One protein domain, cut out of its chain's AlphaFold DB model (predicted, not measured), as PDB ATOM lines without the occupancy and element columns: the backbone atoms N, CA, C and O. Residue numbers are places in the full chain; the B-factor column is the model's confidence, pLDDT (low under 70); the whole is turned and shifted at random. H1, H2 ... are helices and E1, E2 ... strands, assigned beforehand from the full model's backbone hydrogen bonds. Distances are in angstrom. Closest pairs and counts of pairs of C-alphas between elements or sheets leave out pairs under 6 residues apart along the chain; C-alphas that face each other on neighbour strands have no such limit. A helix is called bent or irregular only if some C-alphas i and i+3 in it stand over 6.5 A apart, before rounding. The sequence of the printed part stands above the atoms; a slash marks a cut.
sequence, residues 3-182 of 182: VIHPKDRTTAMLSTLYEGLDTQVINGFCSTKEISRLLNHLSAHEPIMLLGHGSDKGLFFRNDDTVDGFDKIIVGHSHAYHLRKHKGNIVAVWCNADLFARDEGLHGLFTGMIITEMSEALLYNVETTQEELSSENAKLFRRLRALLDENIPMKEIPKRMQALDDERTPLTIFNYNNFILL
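AT A GLANCE: This is residues 3 to 182 of the 182 residues of an uncharacterized protein of Bacteroides cellulosilyticus (UniProt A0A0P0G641). A small sheet of E2, E5, E6 and E7 forms the core, with H4 on one face and H1 and H7 on the other, making three layers. Beyond it, the long helix H6 packs with H1, H7 and H8; the parallel pair H2 and H3 lies at one end of the longest axis, with H5 near the other, and the hairpin E3 E4 sits to one side. The printed part has 180 residues, with named elements in the order H1 E1 H2 E2 E3 E4 H3 E5 H4 E6 H5 H6 H7 H8 E7. The sheet's order E2 E5 E6 E7 is mixed, and the class is mixed, helices and strands. The whole is compact, with a radius of gyration of the C-alphas of 15.5 A and spans of 43 by 39 by 32 A.

IN THESE COORDINATES: H1 is residues 12 to 17, beginning at C-alpha 12 (56.122, 102.344, 136.628), E1 24 to 26, H2 32 to 41 and E2 48 to 51. E3 is 58 to 61, E4 72 to 76, H3 77 to 86, 15.4 A long, and E5 90 to 93. H4 is 97 to 104, E6 109 to 111 and H5 118 to 123. H6, residues 130 to 149, is 28.8 A long. H7 is 154 to 164, 15.4 A, H8 170 to 177, and E7 179 to 181, ending at C-alpha 181 (73.491, 93.888, 122.756). H3 is irregular, with C-alphas 78 and 81 7.3 A apart; H7 only just, with 155 and 158 7.0 A apart.

HOW THE PARTS SIT: E2 and E5 are parallel, N 50 to O 91 being 2.9 A; so are E5 and E6, N 92 to O 109 2.9 A. E6 and E7 are antiparallel, N 110 to O 180 2.8 A. E5, H4 and E6 make a strand-helix-strand unit, two parallel neighbour strands with a helix between, whose crossover is right-handed. H4 stands up from the sheet at a height over the sheet of 9.7 A, over E6; H7, on the opposite face, lies over E7 at 8.8 A. The hub H6 touches H1 at Leu 17 and Arg 145, whose C-alphas are the closest, 5.1 A apart, at a shallow tilt of 24 degrees. H6 and H7 form a helical hairpin, closest C-alphas 147 and 157, 6.9 A; H7 and H8 form another, 162 and 176, 5.2 A. H6 and H8 only just touch, with 3 pairs of C-alphas within 8 A. H5 is close to H6 but not clearly touching, C-alphas 118 and 130 being closest at 6.7 A. H2 and H3 touch, the same way at 8 degrees, closest C-alphas 39 and 82, 5.8 A. The hairpin E3 and E4 is antiparallel, N 59 to O 75 2.8 A; E1 pairs with no named strand. Every O i to N i+4 pair is within hydrogen-bond range in H2, H4, H5, H6 and H8; H7 has 5 of 7, H3 2 of 6 with 5 of 7 O i to N i+3 pairs, and H1 0 of 2 with 3 of 3.

THE WHOLE: The two C-alphas farthest apart, those of His 41 and Glu 127, are 44.4 A apart. The printed part has no cut and no long link. Its mean pLDDT is 96.0, and no printed residue is under 70.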
ATOM      1  N   VAL A   3      61.095 108.748 124.334       98.38
ATOM      2  CA  VAL A   3      60.709 107.631 125.196       98.38
ATOM      3  C   VAL A   3      59.290 107.210 124.828       98.38
ATOM      4  O   VAL A   3      58.375 108.030 124.854       98.38
ATOM      5  N   ILE A   4      59.081 105.936 124.508       98.44
ATOM      6  CA  ILE A   4      57.750 105.332 124.404       98.44
ATOM      7  C   ILE A   4      57.601 104.402 125.604       98.44
ATOM      8  O   ILE A   4      58.212 103.337 125.647       98.44
ATOM      9  N   HIS A   5      56.813 104.837 126.581       98.12
ATOM     10  CA  HIS A   5      56.541 104.106 127.814       98.12
ATOM     11  C   HIS A   5      55.043 104.200 128.118       98.12
ATOM     12  O   HIS A   5      54.623 105.138 128.804       98.12
ATOM     13  N   PRO A   6      54.224 103.290 127.556       97.25
ATOM     14  CA  PRO A   6      52.802 103.179 127.856       97.25
ATOM     15  C   PRO A   6      52.540 103.229 129.354       97.25
ATOM     16  O   PRO A   6      53.226 102.568 130.130       97.25
ATOM     17  N   LYS A   7      51.561 104.039 129.763       95.12
ATOM     18  CA  LYS A   7      51.221 104.189 131.173       95.12
ATOM     19  C   LYS A   7      50.715 102.859 131.727       95.12
ATOM     20  O   LYS A   7      49.677 102.367 131.301       95.12
ATOM     21  N   ASP A   8      51.437 102.342 132.708       93.81
ATOM     22  CA  ASP A   8      51.141 101.072 133.349       93.81
ATOM     23  C   ASP A   8      51.725 101.061 134.764       93.81
ATOM     24  O   ASP A   8      52.910 101.357 134.955       93.81
ATOM     25  N   ARG A   9      50.907 100.762 135.780       91.25
ATOM     26  CA  ARG A   9      51.377 100.724 137.169       91.25
ATOM     27  C   ARG A   9      52.451  99.667 137.416       91.25
ATOM     28  O   ARG A   9      53.295  99.901 138.278       91.25
ATOM     29  N   THR A  10      52.433  98.524 136.719       88.50
ATOM     30  CA  THR A  10      53.340  97.409 137.046       88.50
ATOM     31  C   THR A  10      54.726  97.597 136.435       88.50
ATOM     32  O   THR A  10      55.688  97.027 136.936       88.50
ATOM     33  N   THR A  11      54.871  98.502 135.458       93.12
ATOM     34  CA  THR A  11      56.170  98.911 134.889       93.12
ATOM     35  C   THR A  11      56.588 100.326 135.286       93.12
ATOM     36  O   THR A  11      57.574 100.856 134.771       93.12
ATOM     37  N   ALA A  12      55.882 100.958 136.231       93.25
ATOM     38  CA  ALA A  12      56.122 102.344 136.628       93.25
ATOM     39  C   ALA A  12      57.574 102.609 137.072       93.25
ATOM     40  O   ALA A  12      58.095 103.705 136.844       93.25
ATOM     41  N   MET A  13      58.266 101.609 137.637       94.06
ATOM     42  CA  MET A  13      59.670 101.725 138.046       94.06
ATOM     43  C   MET A  13      60.634 102.007 136.882       94.06
ATOM     44  O   MET A  13      61.681 102.619 137.108       94.06
ATOM     45  N   LEU A  14      60.276 101.645 135.641       96.88
ATOM     46  CA  LEU A  14      61.076 101.935 134.445       96.88
ATOM     47  C   LEU A  14      61.206 103.439 134.171       96.88
ATOM     48  O   LEU A  14      62.138 103.852 133.484       96.88
ATOM     49  N   SER A  15      60.333 104.273 134.752       97.06
ATOM     50  CA  SER A  15      60.445 105.735 134.658       97.06
ATOM     51  C   SER A  15      61.777 106.284 135.175       97.06
ATOM     52  O   SER A  15      62.281 107.268 134.634       97.06
ATOM     53  N   THR A  16      62.419 105.577 136.110       97.25
ATOM     54  CA  THR A  16      63.774 105.869 136.606       97.25
ATOM     55  C   THR A  16      64.797 106.044 135.472       97.25
ATOM     56  O   THR A  16      65.742 106.827 135.587       97.25
ATOM     57  N   LEU A  17      64.615 105.344 134.346       97.62
ATOM     58  CA  LEU A  17      65.538 105.392 133.209       97.62
ATOM     59  C   LEU A  17      65.542 106.739 132.476       97.62
ATOM     60  O   LEU A  17      66.513 107.039 131.787       97.62
ATOM     61  N   TYR A  18      64.503 107.561 132.636       97.00
ATOM     62  CA  TYR A  18      64.402 108.861 131.966       97.00
ATOM     63  C   TYR A  18      63.975 110.016 132.880       97.00
ATOM     64  O   TYR A  18      63.940 111.162 132.433       97.00
ATOM     65  N   GLU A  19      63.671 109.762 134.153       95.75
ATOM     66  CA  GLU A  19      63.314 110.812 135.107       95.75
ATOM     67  C   GLU A  19      64.424 111.874 135.217       95.75
ATOM     68  O   GLU A  19      65.619 111.564 135.247       95.75
ATOM     69  N   GLY A  20      64.024 113.148 135.220       94.25
ATOM     70  CA  GLY A  20      64.939 114.291 135.260       94.25
ATOM     71  C   GLY A  20      65.651 114.616 133.939       94.25
ATOM     72  O   GLY A  20      66.390 115.597 133.893       94.25
ATOM     73  N   LEU A  21      65.438 113.842 132.869       93.88
ATOM     74  CA  LEU A  21      65.970 114.143 131.537       93.88
ATOM     75  C   LEU A  21      64.978 114.970 130.708       93.88
ATOM     76  O   LEU A  21      63.768 114.739 130.755       93.88
ATOM     77  N   ASP A  22      65.500 115.876 129.878       92.56
ATOM     78  CA  ASP A  22      64.711 116.577 128.861       92.56
ATOM     79  C   ASP A  22      64.368 115.610 127.714       92.56
ATOM     80  O   ASP A  22      65.172 115.335 126.815       92.56
ATOM     81  N   THR A  23      63.196 114.983 127.817       94.12
ATOM     82  CA  THR A  23      62.767 113.876 126.956       94.12
ATOM     83  C   THR A  23      61.341 114.064 126.472       94.12
ATOM     84  O   THR A  23      60.464 114.536 127.196       94.12
ATOM     85  N   GLN A  24      61.083 113.638 125.236       96.44
ATOM     86  CA  GLN A  24      59.722 113.520 124.734       96.44
ATOM     87  C   GLN A  24      59.171 112.154 125.146       96.44
ATOM     88  O   GLN A  24      59.602 111.135 124.612       96.44
ATOM     89  N   VAL A  25      58.214 112.127 126.075       97.75
ATOM     90  CA  VAL A  25      57.610 110.881 126.574       97.75
ATOM     91  C   VAL A  25      56.234 110.653 125.946       97.75
ATOM     92  O   VAL A  25      55.337 111.487 126.065       97.75
ATOM     93  N   ILE A  26      56.053 109.499 125.308       97.69
ATOM     94  CA  ILE A  26      54.779 109.000 124.789       97.69
ATOM     95  C   ILE A  26      54.279 107.904 125.730       97.69
ATOM     96  O   ILE A  26      54.809 106.794 125.734       97.69
ATOM     97  N   ASN A  27      53.264 108.229 126.531       95.94
ATOM     98  CA  ASN A  27      52.684 107.319 127.527       95.94
ATOM     99  C   ASN A  27      51.201 106.992 127.301       95.94
ATOM    100  O   ASN A  27      50.653 106.116 127.967       95.94
ATOM    101  N   GLY A  28      50.555 107.687 126.366       94.44
ATOM    102  CA  GLY A  28      49.158 107.486 126.006       94.44
ATOM    103  C   GLY A  28      48.992 106.718 124.703       94.44
ATOM    104  O   GLY A  28      49.956 106.332 124.038       94.44
ATOM    105  N   PHE A  29      47.732 106.532 124.320       94.44
ATOM    106  CA  PHE A  29      47.394 105.912 123.051       94.44
ATOM    107  C   PHE A  29      48.010 106.690 121.882       94.44
ATOM    108  O   PHE A  29      47.900 107.912 121.794       94.44
ATOM    109  N   CYS A  30      48.604 105.950 120.949       95.75
ATOM    110  CA  CYS A  30      48.994 106.440 119.636       95.75
ATOM    111  C   CYS A  30      48.610 105.402 118.581       95.75
ATOM    112  O   CYS A  30      48.765 104.185 118.762       95.75
ATOM    113  N   SER A  31      48.125 105.877 117.443       96.50
ATOM    114  CA  SER A  31      47.961 105.062 116.247       96.50
ATOM    115  C   SER A  31      49.322 104.660 115.672       96.50
ATOM    116  O   SER A  31      50.334 105.335 115.860       96.50
ATOM    117  N   THR A  32      49.338 103.577 114.895       96.44
ATOM    118  CA  THR A  32      50.532 103.120 114.166       96.44
ATOM    119  C   THR A  32      51.139 104.236 113.309       96.44
ATOM    120  O   THR A  32      52.351 104.408 113.258       96.44
ATOM    121  N   LYS A  33      50.292 105.054 112.667       97.06
ATOM    122  CA  LYS A  33      50.742 106.171 111.821       97.06
ATOM    123  C   LYS A  33      51.424 107.272 112.630       97.06
ATOM    124  O   LYS A  33      52.400 107.842 112.153       97.06
ATOM    125  N   GLU A  34      50.927 107.573 113.828       97.69
ATOM    126  CA  GLU A  34      51.530 108.580 114.705       97.69
ATOM    127  C   GLU A  34      52.908 108.136 115.189       97.69
ATOM    128  O   GLU A  34      53.854 108.914 115.071       97.69
ATOM    129  N   ILE A  35      53.048 106.879 115.622       97.81
ATOM    130  CA  ILE A  35      54.343 106.308 116.014       97.81
ATOM    131  C   ILE A  35      55.317 106.307 114.830       97.81
ATOM    132  O   ILE A  35      56.433 106.811 114.958       97.81
ATOM    133  N   SER A  36      54.902 105.832 113.651       97.12
ATOM    134  CA  SER A  36      55.743 105.880 112.446       97.12
ATOM    135  C   SER A  36      56.176 107.302 112.095       97.12
ATOM    136  O   SER A  36      57.331 107.522 111.735       97.12
ATOM    137  N   ARG A  37      55.275 108.286 112.220       96.62
ATOM    138  CA  ARG A  37      55.588 109.695 111.961       96.62
ATOM    139  C   ARG A  37      56.623 110.222 112.952       96.62
ATOM    140  O   ARG A  37      57.588 110.839 112.512       96.62
ATOM    141  N   LEU A  38      56.451 109.955 114.247       96.00
ATOM    142  CA  LEU A  38      57.415 110.336 115.285       96.00
ATOM    143  C   LEU A  38      58.795 109.754 114.968       96.00
ATOM    144  O   LEU A  38      59.740 110.507 114.756       96.00
ATOM    145  N   LEU A  39      58.886 108.432 114.807       96.44
ATOM    146  CA  LEU A  39      60.146 107.737 114.530       96.44
ATOM    147  C   LEU A  39      60.825 108.194 113.233       96.44
ATOM    148  O   LEU A  39      62.049 108.137 113.133       96.44
ATOM    149  N   ASN A  40      60.052 108.625 112.233       94.44
ATOM    150  CA  ASN A  40      60.584 109.106 110.962       94.44
ATOM    151  C   ASN A  40      61.140 110.538 111.025       94.44
ATOM    152  O   ASN A  40      61.984 110.876 110.198       94.44
ATOM    153  N   HIS A  41      60.650 111.378 111.941       93.81
ATOM    154  CA  HIS A  41      61.133 112.754 112.106       93.81
ATOM    155  C   HIS A  41      62.302 112.875 113.082       93.81
ATOM    156  O   HIS A  41      62.996 113.890 113.058       93.81
ATOM    157  N   LEU A  42      62.533 111.855 113.905       93.62
ATOM    158  CA  LEU A  42      63.704 111.796 114.764       93.62
ATOM    159  C   LEU A  42      64.994 111.698 113.946       93.62
ATOM    160  O   LEU A  42      65.079 110.975 112.950       93.62
ATOM    161  N   SER A  43      66.021 112.402 114.416       91.81
ATOM    162  CA  SER A  43      67.379 112.240 113.904       91.81
ATOM    163  C   SER A  43      67.867 110.817 114.158       91.81
ATOM    164  O   SER A  43      67.636 110.272 115.230       91.81
ATOM    165  N   ALA A  44      68.628 110.243 113.222       89.88
ATOM    166  CA  ALA A  44      69.247 108.922 113.385       89.88
ATOM    167  C   ALA A  44      70.223 108.834 114.578       89.88
ATOM    168  O   ALA A  44      70.635 107.741 114.959       89.88
ATOM    169  N   HIS A  45      70.639 109.982 115.122       88.62
ATOM    170  CA  HIS A  45      71.509 110.089 116.294       88.62
ATOM    171  C   HIS A  45      70.741 110.368 117.588       88.62
ATOM    172  O   HIS A  45      71.356 110.467 118.646       88.62
ATOM    173  N   GLU A  46      69.420 110.521 117.529       91.81
ATOM    174  CA  GLU A  46      68.618 110.739 118.722       91.81
ATOM    175  C   GLU A  46      68.317 109.399 119.406       91.81
ATOM    176  O   GLU A  46      67.842 108.482 118.738       91.81
ATOM    177  N   PRO A  47      68.603 109.247 120.714       93.44
ATOM    178  CA  PRO A  47      68.309 108.003 121.412       93.44
ATOM    179  C   PRO A  47      66.808 107.738 121.469       93.44
ATOM    180  O   PRO A  47      66.008 108.666 121.650       93.44
ATOM    181  N   ILE A  48      66.448 106.462 121.358       97.50
ATOM    182  CA  ILE A  48      65.084 105.974 121.532       97.50
ATOM    183  C   ILE A  48      65.065 104.999 122.699       97.50
ATOM    184  O   ILE A  48      65.830 104.037 122.727       97.50
ATOM    185  N   MET A  49      64.147 105.224 123.630       98.31
ATOM    186  CA  MET A  49      63.881 104.315 124.731       98.31
ATOM    187  C   MET A  49      62.466 103.745 124.608       98.31
ATOM    188  O   MET A  49      61.506 104.493 124.429       98.31
ATOM    189  N   LEU A  50      62.334 102.427 124.677       98.56
ATOM    190  CA  LEU A  50      61.075 101.699 124.533       98.56
ATOM    191  C   LEU A  50      60.867 100.839 125.784       98.56
ATOM    192  O   LEU A  50      61.659  99.935 126.033       98.56
ATOM    193  N   LEU A  51      59.851 101.133 126.591       98.44
ATOM    194  CA  LEU A  51      59.730 100.600 127.951       98.44
ATOM    195  C   LEU A  51      58.318 100.089 128.219       98.44
ATOM    196  O   LEU A  51      57.353 100.747 127.836       98.44
ATOM    197  N   GLY A  52      58.193  98.975 128.936       97.12
ATOM    198  CA  GLY A  52      56.916  98.510 129.474       97.12
ATOM    199  C   GLY A  52      56.755  97.002 129.363       97.12
ATOM    200  O   GLY A  52      57.709  96.251 129.539       97.12
ATOM    201  N   HIS A  53      55.533  96.572 129.060       95.75
ATOM    202  CA  HIS A  53      55.208  95.179 128.754       95.75
ATOM    203  C   HIS A  53      55.336  94.889 127.268       95.75
ATOM    204  O   HIS A  53      55.114  95.766 126.434       95.75
ATOM    205  N   GLY A  54      55.609  93.640 126.914       96.19
ATOM    206  CA  GLY A  54      55.665  93.239 125.517       96.19
ATOM    207  C   GLY A  54      55.919  91.755 125.329       96.19
ATOM    208  O   GLY A  54      55.876  90.965 126.271       96.19
ATOM    209  N   SER A  55      56.199  91.392 124.083       96.19
ATOM    210  CA  SER A  55      56.691  90.069 123.710       96.19
ATOM    211  C   SER A  55      57.699  90.170 122.563       96.19
ATOM    212  O   SER A  55      58.089  91.265 122.142       96.19
ATOM    213  N   ASP A  56      58.037  89.021 121.987       97.19
ATOM    214  CA  ASP A  56      58.693  88.881 120.684       97.19
ATOM    215  C   ASP A  56      57.977  89.624 119.531       97.19
ATOM    216  O   ASP A  56      58.568  89.848 118.480       97.19
ATOM    217  N   LYS A  57      56.710  90.034 119.697       98.00
ATOM    218  CA  LYS A  57      55.943  90.801 118.698       98.00
ATOM    219  C   LYS A  57      56.020  92.316 118.892       98.00
ATOM    220  O   LYS A  57      55.577  93.059 118.009       98.00
ATOM    221  N   GLY A  58      56.589  92.772 120.006       98.00
ATOM    222  CA  GLY A  58      56.815  94.181 120.305       98.00
ATOM    223  C   GLY A  58      56.187  94.655 121.617       98.00
ATOM    224  O   GLY A  58      55.724  93.862 122.434       98.00
ATOM    225  N   LEU A  59      56.185  95.975 121.797       98.38
ATOM    226  CA  LEU A  59      55.743  96.674 123.002       98.38
ATOM    227  C   LEU A  59      54.217  96.799 123.038       98.38
ATOM    228  O   LEU A  59      53.600  97.283 122.080       98.38
ATOM    229  N   PHE A  60      53.613  96.407 124.152       97.75
ATOM    230  CA  PHE A  60      52.175  96.438 124.377       97.75
ATOM    231  C   PHE A  60      51.689  97.776 124.924       97.75
ATOM    232  O   PHE A  60      52.446  98.581 125.452       97.75
ATOM    233  N   PHE A  61      50.391  98.011 124.784       97.44
ATOM    234  CA  PHE A  61      49.679  99.146 125.346       97.44
ATOM    235  C   PHE A  61      48.303  98.695 125.834       97.44
ATOM    236  O   PHE A  61      47.639  97.892 125.173       97.44
ATOM    237  N   ARG A  62      47.865  99.281 126.946       95.50
ATOM    238  CA  ARG A  62      46.496  99.211 127.456       95.50
ATOM    239  C   ARG A  62      46.017 100.594 127.882       95.50
ATOM    240  O   ARG A  62      46.815 101.419 128.315       95.50
ATOM    241  N   ASN A  63      44.726 100.852 127.724       93.88
ATOM    242  CA  ASN A  63      44.078 102.095 128.138       93.88
ATOM    243  C   ASN A  63      43.790 102.109 129.639       93.88
ATOM    244  O   ASN A  63      43.866 103.167 130.261       93.88
ATOM    245  N   ASP A  64      43.442 100.948 130.193       93.00
ATOM    246  CA  ASP A  64      43.084 100.773 131.593       93.00
ATOM    247  C   ASP A  64      43.970  99.692 132.217       93.00
ATOM    248  O   ASP A  64      43.852  98.509 131.909       93.00
ATOM    249  N   ASP A  65      44.880 100.112 133.092       91.56
ATOM    250  CA  ASP A  65      45.802  99.228 133.803       91.56
ATOM    251  C   ASP A  65      45.170  98.567 135.044       91.56
ATOM    252  O   ASP A  65      45.861  97.878 135.794       91.56
ATOM    253  N   THR A  66      43.870  98.788 135.294       91.38
ATOM    254  CA  THR A  66      43.079  98.028 136.279       91.38
ATOM    255  C   THR A  66      42.531  96.724 135.702       91.38
ATOM    256  O   THR A  66      42.093  95.869 136.472       91.38
ATOM    257  N   VAL A  67      42.538  96.579 134.372       89.50
ATOM    258  CA  VAL A  67      41.981  95.431 133.656       89.50
ATOM    259  C   VAL A  67      43.114  94.567 133.108       89.50
ATOM    260  O   VAL A  67      44.120  95.062 132.593       89.50
ATOM    261  N   ASP A  68      42.938  93.253 133.221       86.31
ATOM    262  CA  ASP A  68      43.876  92.285 132.669       86.31
ATOM    263  C   ASP A  68      43.871  92.311 131.135       86.31
ATOM    264  O   ASP A  68      42.824  92.402 130.488       86.31
ATOM    265  N   GLY A  69      45.057  92.149 130.550       90.88
ATOM    266  CA  GLY A  69      45.257  92.105 129.104       90.88
ATOM    267  C   GLY A  69      45.723  93.427 128.497       90.88
ATOM    268  O   GLY A  69      45.846  94.451 129.165       90.88
ATOM    269  N   PHE A  70      46.025  93.378 127.200       95.38
ATOM    270  CA  PHE A  70      46.539  94.510 126.435       95.38
ATOM    271  C   PHE A  70      45.643  94.796 125.236       95.38
ATOM    272  O   PHE A  70      45.212  93.880 124.537       95.38
ATOM    273  N   ASP A  71      45.407  96.077 124.968       96.25
ATOM    274  CA  ASP A  71      44.545  96.521 123.873       96.25
ATOM    275  C   ASP A  71      45.238  96.416 122.513       96.25
ATOM    276  O   ASP A  71      44.585  96.243 121.481       96.25
ATOM    277  N   LYS A  72      46.568  96.581 122.480       96.06
ATOM    278  CA  LYS A  72      47.348  96.529 121.238       96.06
ATOM    279  C   LYS A  72      48.848  96.389 121.469       96.06
ATOM    280  O   LYS A  72      49.367  96.677 122.541       96.06
ATOM    281  N   ILE A  73      49.554  96.104 120.379       97.75
ATOM    282  CA  ILE A  73      50.983  96.392 120.228       97.75
ATOM    283  C   ILE A  73      51.123  97.851 119.762       97.75
ATOM    284  O   ILE A  73      50.661  98.212 118.674       97.75
ATOM    285  N   ILE A  74      51.720  98.716 120.585       98.06
ATOM    286  CA  ILE A  74      51.971 100.127 120.245       98.06
ATOM    287  C   ILE A  74      53.231 100.291 119.395       98.06
ATOM    288  O   ILE A  74      53.233 101.110 118.479       98.06
ATOM    289  N   VAL A  75      54.253  99.460 119.626       98.44
ATOM    290  CA  VAL A  75      55.457  99.376 118.789       98.44
ATOM    291  C   VAL A  75      55.705  97.919 118.415       98.44
ATOM    292  O   VAL A  75      56.166  97.151 119.241       98.44
ATOM    293  N   GLY A  76      55.413  97.539 117.169       98.19
ATOM    294  CA  GLY A  76      55.770  96.226 116.609       98.19
ATOM    295  C   GLY A  76      56.306  96.308 115.178       98.19
ATOM    296  O   GLY A  76      56.771  97.370 114.751       98.19
ATOM    297  N   HIS A  77      56.168  95.211 114.425       98.12
ATOM    298  CA  HIS A  77      56.674  95.013 113.053       98.12
ATOM    299  C   HIS A  77      56.505  96.221 112.114       98.12
ATOM    300  O   HIS A  77      57.439  96.642 111.431       98.12
ATOM    301  N   SER A  78      55.330  96.858 112.124       97.56
ATOM    302  CA  SER A  78      55.017  98.015 111.270       97.56
ATOM    303  C   SER A  78      55.958  99.214 111.445       97.56
ATOM    304  O   SER A  78      56.000 100.093 110.585       97.56
ATOM    305  N   HIS A  79      56.702  99.277 112.551       98.12
ATOM    306  CA  HIS A  79      57.628 100.365 112.866       98.12
ATOM    307  C   HIS A  79      59.095  99.988 112.640       98.12
ATOM    308  O   HIS A  79      59.952 100.872 112.659       98.12
ATOM    309  N   ALA A  80      59.399  98.712 112.380       97.06
ATOM    310  CA  ALA A  80      60.763  98.202 112.270       97.06
ATOM    311  C   ALA A  80      61.588  98.944 111.210       97.06
ATOM    312  O   ALA A  80      62.741  99.305 111.443       97.06
ATOM    313  N   TYR A  81      60.969  99.276 110.070       96.75
ATOM    314  CA  TYR A  81      61.607 100.092 109.032       96.75
ATOM    315  C   TYR A  81      62.098 101.452 109.554       96.75
ATOM    316  O   TYR A  81      63.180 101.897 109.175       96.75
ATOM    317  N   HIS A  82      61.325 102.110 110.419       97.25
ATOM    318  CA  HIS A  82      61.712 103.395 110.998       97.25
ATOM    319  C   HIS A  82      62.758 103.220 112.098       97.25
ATOM    320  O   HIS A  82      63.717 103.982 112.131       97.25
ATOM    321  N   LEU A  83      62.627 102.187 112.935       97.56
ATOM    322  CA  LEU A  83      63.579 101.883 114.005       97.56
ATOM    323  C   LEU A  83      64.984 101.573 113.460       97.56
ATOM    324  O   LEU A  83      65.963 102.116 113.962       97.56
ATOM    325  N   ARG A  84      65.105 100.816 112.359       96.88
ATOM    326  CA  ARG A  84      66.409 100.513 111.728       96.88
ATOM    327  C   ARG A  84      67.201 101.756 111.304       96.88
ATOM    328  O   ARG A  84      68.427 101.707 111.241       96.88
ATOM    329  N   LYS A  85      66.537 102.891 111.045       95.25
ATOM    330  CA  LYS A  85      67.209 104.151 110.672       95.25
ATOM    331  C   LYS A  85      68.049 104.742 111.810       95.25
ATOM    332  O   LYS A  85      68.947 105.530 111.525       95.25
ATOM    333  N   HIS A  86      67.801 104.330 113.054       94.69
ATOM    334  CA  HIS A  86      68.454 104.840 114.266       94.69
ATOM    335  C   HIS A  86      69.761 104.124 114.627       94.69
ATOM    336  O   HIS A  86      70.338 104.384 115.675       94.69
ATOM    337  N   LYS A  87      70.261 103.237 113.751       91.12
ATOM    338  CA  LYS A  87      71.634 102.684 113.776       91.12
ATOM    339  C   LYS A  87      72.114 102.164 115.141       91.12
ATOM    340  O   LYS A  87      73.278 102.336 115.488       91.12
ATOM    341  N   GLY A  88      71.234 101.532 115.908       91.38
ATOM    342  CA  GLY A  88      71.610 100.971 117.202       91.38
ATOM    343  C   GLY A  88      71.397 101.883 118.404       91.38
ATOM    344  O   GLY A  88      71.639 101.454 119.525       91.38
ATOM    345  N   ASN A  89      70.919 103.113 118.213       94.38
ATOM    346  CA  ASN A  89      70.670 104.057 119.301       94.38
ATOM    347  C   ASN A  89      69.319 103.803 119.996       94.38
ATOM    348  O   ASN A  89      68.498 104.707 120.163       94.38
ATOM    349  N   ILE A  90      69.063 102.535 120.323       97.50
ATOM    350  CA  ILE A  90      67.805 102.041 120.880       97.50
ATOM    351  C   ILE A  90      68.105 101.317 122.191       97.50
ATOM    352  O   ILE A  90      68.962 100.434 122.233       97.50
ATOM    353  N   VAL A  91      67.375 101.679 123.243       98.00
ATOM    354  CA  VAL A  91      67.290 100.927 124.498       98.00
ATOM    355  C   VAL A  91      65.859 100.431 124.653       98.00
ATOM    356  O   VAL A  91      64.924 101.227 124.686       98.00
ATOM    357  N   ALA A  92      65.676  99.124 124.747       98.38
ATOM    358  CA  ALA A  92      64.367  98.498 124.828       98.38
ATOM    359  C   ALA A  92      64.295  97.566 126.039       98.38
ATOM    360  O   ALA A  92      65.093  96.637 126.162       98.38
ATOM    361  N   VAL A  93      63.343  97.837 126.930       98.25
ATOM    362  CA  VAL A  93      63.154  97.109 128.184       98.25
ATOM    363  C   VAL A  93      61.708  96.637 128.282       98.25
ATOM    364  O   VAL A  93      60.811  97.406 128.627       98.25
ATOM    365  N   TRP A  94      61.515  95.367 127.944       96.75
ATOM    366  CA  TRP A  94      60.334  94.545 128.216       96.75
ATOM    367  C   TRP A  94      60.715  93.067 128.052       96.75
ATOM    368  O   TRP A  94      61.781  92.740 127.517       96.75
ATOM    369  N   CYS A  95      59.849  92.158 128.488       93.75
ATOM    370  CA  CYS A  95      60.092  90.721 128.386       93.75
ATOM    371  C   CYS A  95      60.246  90.272 126.921       93.75
ATOM    372  O   CYS A  95      59.316  90.386 126.122       93.75
ATOM    373  N   ASN A  96      61.413  89.717 126.578       96.19
ATOM    374  CA  ASN A  96      61.772  89.233 125.235       96.19
ATOM    375  C   ASN A  96      61.871  90.329 124.153       96.19
ATOM    376  O   ASN A  96      61.580  90.089 122.976       96.19
ATOM    377  N   ALA A  97      62.308  91.532 124.528       98.31
ATOM    378  CA  ALA A  97      62.599  92.605 123.578       98.31
ATOM    379  C   ALA A  97      63.721  92.241 122.590       98.31
ATOM    380  O   ALA A  97      63.709  92.690 121.442       98.31
ATOM    381  N   ASP A  98      64.682  91.416 123.010       98.56
ATOM    382  CA  ASP A  98      65.768  90.940 122.156       98.56
ATOM    383  C   ASP A  98      65.256  90.038 121.019       98.56
ATOM    384  O   ASP A  98      65.747  90.145 119.897       98.56
ATOM    385  N   LEU A  99      64.242  89.203 121.269       98.44
ATOM    386  CA  LEU A  99      63.627  88.359 120.241       98.44
ATOM    387  C   LEU A  99      62.949  89.212 119.167       98.44
ATOM    388  O   LEU A  99      63.205  89.013 117.981       98.44
ATOM    389  N   PHE A 100      62.182  90.226 119.579       98.56
ATOM    390  CA  PHE A 100      61.612  91.209 118.655       98.56
ATOM    391  C   PHE A 100      62.704  91.884 117.814       98.56
ATOM    392  O   PHE A 100      62.589  92.007 116.596       98.56
ATOM    393  N   ALA A 101      63.794  92.307 118.454       98.50
ATOM    394  CA  ALA A 101      64.891  92.968 117.766       98.50
ATOM    395  C   ALA A 101      65.605  92.057 116.761       98.50
ATOM    396  O   ALA A 101      65.920  92.504 115.658       98.50
ATOM    397  N   ARG A 102      65.819  90.780 117.097       98.56
ATOM    398  CA  ARG A 102      66.400  89.785 116.182       98.56
ATOM    399  C   ARG A 102      65.504  89.550 114.970       98.56
ATOM    400  O   ARG A 102      66.004  89.611 113.847       98.56
ATOM    401  N   ASP A 103      64.208  89.348 115.192       98.19
ATOM    402  CA  ASP A 103      63.229  89.104 114.126       98.19
ATOM    403  C   ASP A 103      63.112  90.305 113.173       98.19
ATOM    404  O   ASP A 103      62.974  90.146 111.960       98.19
ATOM    405  N   GLU A 104      63.231  91.522 113.708       98.19
ATOM    406  CA  GLU A 104      63.088  92.766 112.949       98.19
ATOM    407  C   GLU A 104      64.415  93.365 112.446       98.19
ATOM    408  O   GLU A 104      64.419  94.413 111.784       98.19
ATOM    409  N   GLY A 105      65.554  92.730 112.737       97.75
ATOM    410  CA  GLY A 105      66.886  93.222 112.369       97.75
ATOM    411  C   GLY A 105      67.218  94.581 112.995       97.75
ATOM    412  O   GLY A 105      67.708  95.481 112.308       97.75
ATOM    413  N   LEU A 106      66.879  94.758 114.272       98.06
ATOM    414  CA  LEU A 106      67.197  95.940 115.067       98.06
ATOM    415  C   LEU A 106      68.507  95.735 115.831       98.06
ATOM    416  O   LEU A 106      68.796  94.651 116.326       98.06
ATOM    417  N   HIS A 107      69.261  96.824 115.953       97.06
ATOM    418  CA  HIS A 107      70.483  96.897 116.749       97.06
ATOM    419  C   HIS A 107      70.252  97.802 117.958       97.06
ATOM    420  O   HIS A 107      69.360  98.660 117.921       97.06
ATOM    421  N   GLY A 108      71.053  97.635 119.009       97.19
ATOM    422  CA  GLY A 108      70.934  98.386 120.262       97.19
ATOM    423  C   GLY A 108      70.995  97.507 121.508       97.19
ATOM    424  O   GLY A 108      71.453  96.365 121.462       97.19
ATOM    425  N   LEU A 109      70.554  98.060 122.638       98.25
ATOM    426  CA  LEU A 109      70.475  97.359 123.915       98.25
ATOM    427  C   LEU A 109      69.033  96.912 124.166       98.25
ATOM    428  O   LEU A 109      68.137  97.740 124.307       98.25
ATOM    429  N   PHE A 110      68.826  95.608 124.271       98.50
ATOM    430  CA  PHE A 110      67.523  94.995 124.490       98.50
ATOM    431  C   PHE A 110      67.572  94.110 125.725       98.50
ATOM    432  O   PHE A 110      68.613  93.538 126.046       98.50
ATOM    433  N   THR A 111      66.451  93.959 126.410       98.25
ATOM    434  CA  THR A 111      66.315  92.909 127.415       98.25
ATOM    435  C   THR A 111      65.836  91.604 126.791       98.25
ATOM    436  O   THR A 111      64.986  91.604 125.901       98.25
ATOM    437  N   GLY A 112      66.367  90.489 127.287       97.62
ATOM    438  CA  GLY A 112      65.750  89.176 127.151       97.62
ATOM    439  C   GLY A 112      64.516  89.060 128.042       97.62
ATOM    440  O   GLY A 112      63.781  90.031 128.254       97.62
ATOM    441  N   MET A 113      64.290  87.878 128.608       95.69
ATOM    442  CA  MET A 113      63.320  87.753 129.691       95.69
ATOM    443  C   MET A 113      63.844  88.496 130.927       95.69
ATOM    444  O   MET A 113      64.979  88.281 131.343       95.69
ATOM    445  N   ILE A 114      63.015  89.345 131.534       95.06
ATOM    446  CA  ILE A 114      63.293  89.985 132.825       95.06
ATOM    447  C   ILE A 114      62.100  89.699 133.721       95.06
ATOM    448  O   ILE A 114      60.970  89.955 133.332       95.06
ATOM    449  N   ILE A 115      62.350  89.166 134.909       94.75
ATOM    450  CA  ILE A 115      61.302  88.828 135.866       94.75
ATOM    451  C   ILE A 115      60.975  90.069 136.691       94.75
ATOM    452  O   ILE A 115      61.787  90.539 137.494       94.75
ATOM    453  N   THR A 116      59.772  90.588 136.485       91.62
ATOM    454  CA  THR A 116      59.208  91.760 137.164       91.62
ATOM    455  C   THR A 116      57.915  91.454 137.910       91.62
ATOM    456  O   THR A 116      57.476  92.271 138.715       91.62
ATOM    457  N   GLU A 117      57.337  90.270 137.705       91.44
ATOM    458  CA  GLU A 117      56.126  89.814 138.386       91.44
ATOM    459  C   GLU A 117      56.292  88.393 138.963       91.44
ATOM    460  O   GLU A 117      57.041  87.561 138.448       91.44
ATOM    461  N   MET A 118      55.568  88.080 140.045       94.00
ATOM    462  CA  MET A 118      55.644  86.757 140.693       94.00
ATOM    463  C   MET A 118      55.140  85.617 139.798       94.00
ATOM    464  O   MET A 118      55.594  84.479 139.919       94.00
ATOM    465  N   SER A 119      54.210  85.913 138.889       92.12
ATOM    466  CA  SER A 119      53.733  84.986 137.859       92.12
ATOM    467  C   SER A 119      54.862  84.559 136.915       92.12
ATOM    468  O   SER A 119      54.975  83.381 136.581       92.12
ATOM    469  N   GLU A 120      55.728  85.497 136.528       93.44
ATOM    470  CA  GLU A 120      56.903  85.245 135.695       93.44
ATOM    471  C   GLU A 120      57.947  84.432 136.461       93.44
ATOM    472  O   GLU A 120      58.472  83.456 135.931       93.44
ATOM    473  N   ALA A 121      58.197  84.776 137.728       96.31
ATOM    474  CA  ALA A 121      59.105  84.021 138.589       96.31
ATOM    475  C   ALA A 121      58.693  82.543 138.689       96.31
ATOM    476  O   ALA A 121      59.518  81.647 138.503       96.31
ATOM    477  N   LEU A 122      57.397  82.282 138.888       96.81
ATOM    478  CA  LEU A 122      56.847  80.928 138.910       96.81
ATOM    479  C   LEU A 122      56.998  80.224 137.551       96.81
ATOM    480  O   LEU A 122      57.424  79.071 137.506       96.81
ATOM    481  N   LEU A 123      56.673  80.909 136.450       95.12
ATOM    482  CA  LEU A 123      56.747  80.353 135.095       95.12
ATOM    483  C   LEU A 123      58.175  79.946 134.703       95.12
ATOM    484  O   LEU A 123      58.369  78.904 134.080       95.12
ATOM    485  N   TYR A 124      59.165  80.757 135.078       95.75
ATOM    486  CA  TYR A 124      60.580  80.521 134.781       95.75
ATOM    487  C   TYR A 124      61.310  79.747 135.887       95.75
ATOM    488  O   TYR A 124      62.517  79.533 135.785       95.75
ATOM    489  N   ASN A 125      60.581  79.287 136.911       97.00
ATOM    490  CA  ASN A 125      61.113  78.532 138.044       97.00
ATOM    491  C   ASN A 125      62.292  79.250 138.732       97.00
ATOM    492  O   ASN A 125      63.335  78.655 139.014       97.00
ATOM    493  N   VAL A 126      62.117  80.549 138.970       97.62
ATOM    494  CA  VAL A 126      63.066  81.416 139.668       97.62
ATOM    495  C   VAL A 126      62.540  81.689 141.070       97.62
ATOM    496  O   VAL A 126      61.486  82.293 141.250       97.62
ATOM    497  N   GLU A 127      63.282  81.220 142.067       97.69
ATOM    498  CA  GLU A 127      62.950  81.423 143.475       97.69
ATOM    499  C   GLU A 127      63.203  82.882 143.879       97.69
ATOM    500  O   GLU A 127      64.304  83.401 143.694       97.69
ATOM    501  N   THR A 128      62.166  83.544 144.396       98.00
ATOM    502  CA  THR A 128      62.194  84.934 144.875       98.00
ATOM    503  C   THR A 128      60.985  85.199 145.772       98.00
ATOM    504  O   THR A 128      59.998  84.458 145.742       98.00
ATOM    505  N   THR A 129      61.024  86.292 146.532       97.69
ATOM    506  CA  THR A 129      59.849  86.863 147.207       97.69
ATOM    507  C   THR A 129      59.339  88.109 146.483       97.69
ATOM    508  O   THR A 129      60.034  88.670 145.633       97.69
ATOM    509  N   GLN A 130      58.129  88.568 146.822       96.25
ATOM    510  CA  GLN A 130      57.588  89.824 146.293       96.25
ATOM    511  C   GLN A 130      58.416  91.029 146.764       96.25
ATOM    512  O   GLN A 130      58.590  91.994 146.015       96.25
ATOM    513  N   GLU A 131      58.929  90.982 147.996       96.75
ATOM    514  CA  GLU A 131      59.794  92.015 148.560       96.75
ATOM    515  C   GLU A 131      61.105  92.123 147.777       96.75
ATOM    516  O   GLU A 131      61.439  93.218 147.322       96.75
ATOM    517  N   GLU A 132      61.793  90.996 147.560       97.25
ATOM    518  CA  GLU A 132      63.036  90.936 146.781       97.25
ATOM    519  C   GLU A 132      62.800  91.384 145.338       97.25
ATOM    520  O   GLU A 132      63.522  92.233 144.819       97.25
ATOM    521  N   LEU A 133      61.731  90.891 144.709       95.81
ATOM    522  CA  LEU A 133      61.370  91.261 143.346       95.81
ATOM    523  C   LEU A 133      61.186  92.774 143.194       95.81
ATOM    524  O   LEU A 133      61.633  93.366 142.210       95.81
ATOM    525  N   SER A 134      60.557  93.412 144.179       93.75
ATOM    526  CA  SER A 134      60.314  94.854 144.160       93.75
ATOM    527  C   SER A 134      61.601  95.648 144.406       93.75
ATOM    528  O   SER A 134      61.869  96.623 143.696       93.75
ATOM    529  N   SER A 135      62.417  95.246 145.389       96.06
ATOM    530  CA  SER A 135      63.658  95.952 145.724       96.06
ATOM    531  C   SER A 135      64.720  95.798 144.638       96.06
ATOM    532  O   SER A 135      65.313  96.797 144.217       96.06
ATOM    533  N   GLU A 136      64.919  94.581 144.136       97.06
ATOM    534  CA  GLU A 136      65.986  94.268 143.191       97.06
ATOM    535  C   GLU A 136      65.694  94.777 141.788       97.06
ATOM    536  O   GLU A 136      66.608  95.284 141.140       97.06
ATOM    537  N   ASN A 137      64.439  94.789 141.328       95.75
ATOM    538  CA  ASN A 137      64.113  95.436 140.053       95.75
ATOM    539  C   ASN A 137      64.290  96.959 140.116       95.75
ATOM    540  O   ASN A 137      64.823  97.563 139.184       95.75
ATOM    541  N   ALA A 138      63.934  97.602 141.233       95.69
ATOM    542  CA  ALA A 138      64.223  99.024 141.415       95.69
ATOM    543  C   ALA A 138      65.742  99.299 141.414       95.69
ATOM    544  O   ALA A 138      66.202 100.265 140.802       95.69
ATOM    545  N   LYS A 139      66.535  98.440 142.067       97.56
ATOM    546  CA  LYS A 139      68.008  98.508 142.085       97.56
ATOM    547  C   LYS A 139      68.603  98.292 140.688       97.56
ATOM    548  O   LYS A 139      69.471  99.062 140.272       97.56
ATOM    549  N   LEU A 140      68.091  97.311 139.945       97.75
ATOM    550  CA  LEU A 140      68.491  96.957 138.582       97.75
ATOM    551  C   LEU A 140      68.368  98.147 137.629       97.75
ATOM    552  O   LEU A 140      69.344  98.527 136.979       97.75
ATOM    553  N   PHE A 141      67.195  98.781 137.569       97.62
ATOM    554  CA  PHE A 141      66.967  99.888 136.635       97.62
ATOM    555  C   PHE A 141      67.687 101.175 137.051       97.62
ATOM    556  O   PHE A 141      68.126 101.923 136.180       97.62
ATOM    557  N   ARG A 142      67.919 101.409 138.352       97.88
ATOM    558  CA  ARG A 142      68.815 102.491 138.810       97.88
ATOM    559  C   ARG A 142      70.259 102.275 138.360       97.88
ATOM    560  O   ARG A 142      70.916 103.223 137.944       97.88
ATOM    561  N   ARG A 143      70.754 101.036 138.418       97.88
ATOM    562  CA  ARG A 143      72.097 100.679 137.934       97.88
ATOM    563  C   ARG A 143      72.215 100.844 136.424       97.88
ATOM    564  O   ARG A 143      73.178 101.449 135.964       97.88
ATOM    565  N   LEU A 144      71.209 100.395 135.670       97.88
ATOM    566  CA  LEU A 144      71.148 100.648 134.231       97.88
ATOM    567  C   LEU A 144      71.166 102.152 133.938       97.88
ATOM    568  O   LEU A 144      71.941 102.595 133.095       97.88
ATOM    569  N   ARG A 145      70.372 102.943 134.672       97.25
ATOM    570  CA  ARG A 145      70.346 104.402 134.534       97.25
ATOM    571  C   ARG A 145      71.726 105.025 134.743       97.25
ATOM    572  O   ARG A 145      72.153 105.810 133.903       97.25
ATOM    573  N   ALA A 146      72.434 104.642 135.805       97.25
ATOM    574  CA  ALA A 146      73.775 105.154 136.086       97.25
ATOM    575  C   ALA A 146      74.759 104.874 134.934       97.25
ATOM    576  O   ALA A 146      75.491 105.768 134.516       97.25
ATOM    577  N   LEU A 147      74.725 103.665 134.356       97.00
ATOM    578  CA  LEU A 147      75.568 103.326 133.204       97.00
ATOM    579  C   LEU A 147      75.228 104.152 131.952       97.00
ATOM    580  O   LEU A 147      76.131 104.489 131.185       97.00
ATOM    581  N   LEU A 148      73.948 104.471 131.739       94.75
ATOM    582  CA  LEU A 148      73.510 105.324 130.631       94.75
ATOM    583  C   LEU A 148      73.969 106.781 130.826       94.75
ATOM    584  O   LEU A 148      74.456 107.387 129.873       94.75
ATOM    585  N   ASP A 149      73.886 107.322 132.046       94.38
ATOM    586  CA  ASP A 149      74.325 108.692 132.364       94.38
ATOM    587  C   ASP A 149      75.846 108.877 132.227       94.38
ATOM    588  O   ASP A 149      76.320 109.927 131.788       94.38
ATOM    589  N   GLU A 150      76.627 107.842 132.545       94.38
ATOM    590  CA  GLU A 150      78.087 107.835 132.388       94.38
ATOM    591  C   GLU A 150      78.549 107.790 130.915       94.38
ATOM    592  O   GLU A 150      79.753 107.806 130.646       94.38
ATOM    593  N   ASN A 151      77.623 107.749 129.947       85.56
ATOM    594  CA  ASN A 151      77.905 107.579 128.517       85.56
ATOM    595  C   ASN A 151      78.798 106.359 128.228       85.56
ATOM    596  O   ASN A 151      79.633 106.370 127.317       85.56
ATOM    597  N   ILE A 152      78.622 105.289 129.007       90.88
ATOM    598  CA  ILE A 152      79.316 104.028 128.770       90.88
ATOM    599  C   ILE A 152      78.932 103.505 127.378       90.88
ATOM    600  O   ILE A 152      77.746 103.483 127.036       90.88
ATOM    601  N   PRO A 153      79.894 103.030 126.561       92.25
ATOM    602  CA  PRO A 153      79.567 102.410 125.284       92.25
ATOM    603  C   PRO A 153      78.564 101.268 125.480       92.25
ATOM    604  O   PRO A 153      78.830 100.362 126.268       92.25
ATOM    605  N   MET A 154      77.453 101.254 124.730       92.25
ATOM    606  CA  MET A 154      76.377 100.256 124.903       92.25
ATOM    607  C   MET A 154      76.894  98.813 124.926       92.25
ATOM    608  O   MET A 154      76.409  97.988 125.695       92.25
ATOM    609  N   LYS A 155      77.944  98.524 124.146       94.06
ATOM    610  CA  LYS A 155      78.597  97.210 124.102       94.06
ATOM    611  C   LYS A 155      79.182  96.722 125.429       94.06
ATOM    612  O   LYS A 155      79.408  95.530 125.595       94.06
ATOM    613  N   GLU A 156      79.465  97.630 126.357       96.88
ATOM    614  CA  GLU A 156      79.993  97.311 127.682       96.88
ATOM    615  C   GLU A 156      78.890  97.149 128.731       96.88
ATOM    616  O   GLU A 156      79.144  96.543 129.773       96.88
ATOM    617  N   ILE A 157      77.680  97.661 128.467       97.19
ATOM    618  CA  ILE A 157      76.581  97.680 129.437       97.19
ATOM    619  C   ILE A 157      76.226  96.266 129.919       97.19
ATOM    620  O   ILE A 157      76.232  96.085 131.134       97.19
ATOM    621  N   PRO A 158      76.022  95.241 129.061       97.94
ATOM    622  CA  PRO A 158      75.715  93.887 129.534       97.94
ATOM    623  C   PRO A 158      76.725  93.343 130.548       97.94
ATOM    624  O   PRO A 158      76.362  92.907 131.639       97.94
ATOM    625  N   LYS A 159      78.022  93.445 130.232       97.94
ATOM    626  CA  LYS A 159      79.096  92.960 131.107       97.94
ATOM    627  C   LYS A 159      79.163  93.749 132.418       97.94
ATOM    628  O   LYS A 159      79.426  93.173 133.470       97.94
ATOM    629  N   ARG A 160      78.951  95.066 132.366       97.88
ATOM    630  CA  ARG A 160      78.949  95.917 133.563       97.88
ATOM    631  C   ARG A 160      77.734  95.653 134.440       97.88
ATOM    632  O   ARG A 160      77.907  95.549 135.646       97.88
ATOM    633  N   MET A 161      76.553  95.457 133.855       97.88
ATOM    634  CA  MET A 161      75.361  95.037 134.594       97.88
ATOM    635  C   MET A 161      75.642  93.744 135.368       97.88
ATOM    636  O   MET A 161      75.514  93.737 136.585       97.88
ATOM    637  N   GLN A 162      76.158  92.699 134.718       97.56
ATOM    638  CA  GLN A 162      76.521  91.437 135.389       97.56
ATOM    639  C   GLN A 162      77.536  91.604 136.537       97.56
ATOM    640  O   GLN A 162      77.513  90.848 137.513       97.56
ATOM    641  N   ALA A 163      78.450  92.571 136.425       97.50
ATOM    642  CA  ALA A 163      79.431  92.877 137.465       97.50
ATOM    643  C   ALA A 163      78.835  93.665 138.645       97.50
ATOM    644  O   ALA A 163      79.382  93.603 139.741       97.50
ATOM    645  N   LEU A 164      77.733  94.389 138.424       97.31
ATOM    646  CA  LEU A 164      77.024  95.142 139.457       97.31
ATOM    647  C   LEU A 164      76.098  94.265 140.310       97.31
ATOM    648  O   LEU A 164      75.654  94.738 141.348       97.31
ATOM    649  N   ASP A 165      75.818  93.027 139.900       97.06
ATOM    650  CA  ASP A 165      75.070  92.052 140.698       97.06
ATOM    651  C   ASP A 165      75.855  91.653 141.964       97.06
ATOM    652  O   ASP A 165      76.857  90.927 141.910       97.06
ATOM    653  N   ASP A 166      75.415  92.184 143.099       95.06
ATOM    654  CA  ASP A 166      75.984  92.003 144.432       95.06
ATOM    655  C   ASP A 166      75.210  90.994 145.286       95.06
ATOM    656  O   ASP A 166      75.825  90.353 146.135       95.06
ATOM    657  N   GLU A 167      73.909  90.818 145.044       96.12
ATOM    658  CA  GLU A 167      73.066  89.890 145.811       96.12
ATOM    659  C   GLU A 167      73.240  88.437 145.351       96.12
ATOM    660  O   GLU A 167      73.236  87.527 146.179       96.12
ATOM    661  N   ARG A 168      73.440  88.199 144.042       96.25
ATOM    662  CA  ARG A 168      73.703  86.862 143.468       96.25
ATOM    663  C   ARG A 168      72.627  85.815 143.805       96.25
ATOM    664  O   ARG A 168      72.917  84.623 143.906       96.25
ATOM    665  N   THR A 169      71.386  86.254 143.962       97.88
ATOM    666  CA  THR A 169      70.198  85.406 144.133       97.88
ATOM    667  C   THR A 169      69.725  84.838 142.790       97.88
ATOM    668  O   THR A 169      70.134  85.337 141.736       97.88
ATOM    669  N   PRO A 170      68.846  83.815 142.765       98.31
ATOM    670  CA  PRO A 170      68.290  83.304 141.513       98.31
ATOM    671  C   PRO A 170      67.651  84.400 140.647       98.31
ATOM    672  O   PRO A 170      67.906  84.442 139.443       98.31
ATOM    673  N   LEU A 171      66.892  85.322 141.254       98.12
ATOM    674  CA  LEU A 171      66.282  86.456 140.556       98.12
ATOM    675  C   LEU A 171      67.323  87.398 139.951       98.12
ATOM    676  O   LEU A 171      67.249  87.737 138.769       98.12
ATOM    677  N   THR A 172      68.281  87.848 140.758       98.06
ATOM    678  CA  THR A 172      69.270  88.836 140.312       98.06
ATOM    679  C   THR A 172      70.185  88.241 139.249       98.06
ATOM    680  O   THR A 172      70.318  88.821 138.171       98.06
ATOM    681  N   ILE A 173      70.691  87.022 139.446       98.12
ATOM    682  CA  ILE A 173      71.459  86.312 138.416       98.12
ATOM    683  C   ILE A 173      70.655  86.222 137.116       98.12
ATOM    684  O   ILE A 173      71.207  86.486 136.047       98.12
ATOM    685  N   PHE A 174      69.365  85.890 137.177       98.00
ATOM    686  CA  PHE A 174      68.525  85.836 135.983       98.00
ATOM    687  C   PHE A 174      68.439  87.208 135.297       98.00
ATOM    688  O   PHE A 174      68.821  87.342 134.133       98.00
ATOM    689  N   ASN A 175      68.005  88.247 136.008       97.75
ATOM    690  CA  ASN A 175      67.742  89.556 135.409       97.75
ATOM    691  C   ASN A 175      69.020  90.258 134.916       97.75
ATOM    692  O   ASN A 175      69.047  90.780 133.801       97.75
ATOM    693  N   TYR A 176      70.111  90.238 135.689       98.12
ATOM    694  CA  TYR A 176      71.369  90.892 135.302       98.12
ATOM    695  C   TYR A 176      72.051  90.228 134.094       98.12
ATOM    696  O   TYR A 176      72.804  90.894 133.381       98.12
ATOM    697  N   ASN A 177      71.781  88.946 133.823       97.69
ATOM    698  CA  ASN A 177      72.302  88.249 132.643       97.69
ATOM    699  C   ASN A 177      71.471  88.465 131.369       97.69
ATOM    700  O   ASN A 177      71.934  88.108 130.288       97.69
ATOM    701  N   ASN A 178      70.289  89.078 131.467       97.69
ATOM    702  CA  ASN A 178      69.356  89.238 130.351       97.69
ATOM    703  C   ASN A 178      69.412  90.627 129.688       97.69
ATOM    704  O   ASN A 178      68.445  91.061 129.071       97.69
ATOM    705  N   PHE A 179      70.551  91.323 129.756       98.06
ATOM    706  CA  PHE A 179      70.826  92.487 128.905       98.06
ATOM    707  C   PHE A 179      71.598  92.050 127.661       98.06
ATOM    708  O   PHE A 179      72.721  91.561 127.757       98.06
ATOM    709  N   ILE A 180      71.007  92.245 126.489       98.00
ATOM    710  CA  ILE A 180      71.496  91.754 125.203       98.00
ATOM    711  C   ILE A 180      71.851  92.944 124.312       98.00
ATOM    712  O   ILE A 180      71.026  93.818 124.058       98.00
ATOM    713  N   LEU A 181      73.087  92.971 123.819       97.31
ATOM    714  CA  LEU A 181      73.491  93.888 122.756       97.31
ATOM    715  C   LEU A 181      73.345  93.187 121.402       97.31
ATOM    716  O   LEU A 181      73.894  92.095 121.227       97.31
ATOM    717  N   LEU A 182      72.654  93.831 120.460       95.44
ATOM    718  CA  LEU A 182      72.470  93.372 119.078       95.44
ATOM    719  C   LEU A 182      73.052  94.357 118.069       95.44
ATOM    720  O   LEU A 182      72.972  95.585 118.307       95.44
TER     721      LEU A 182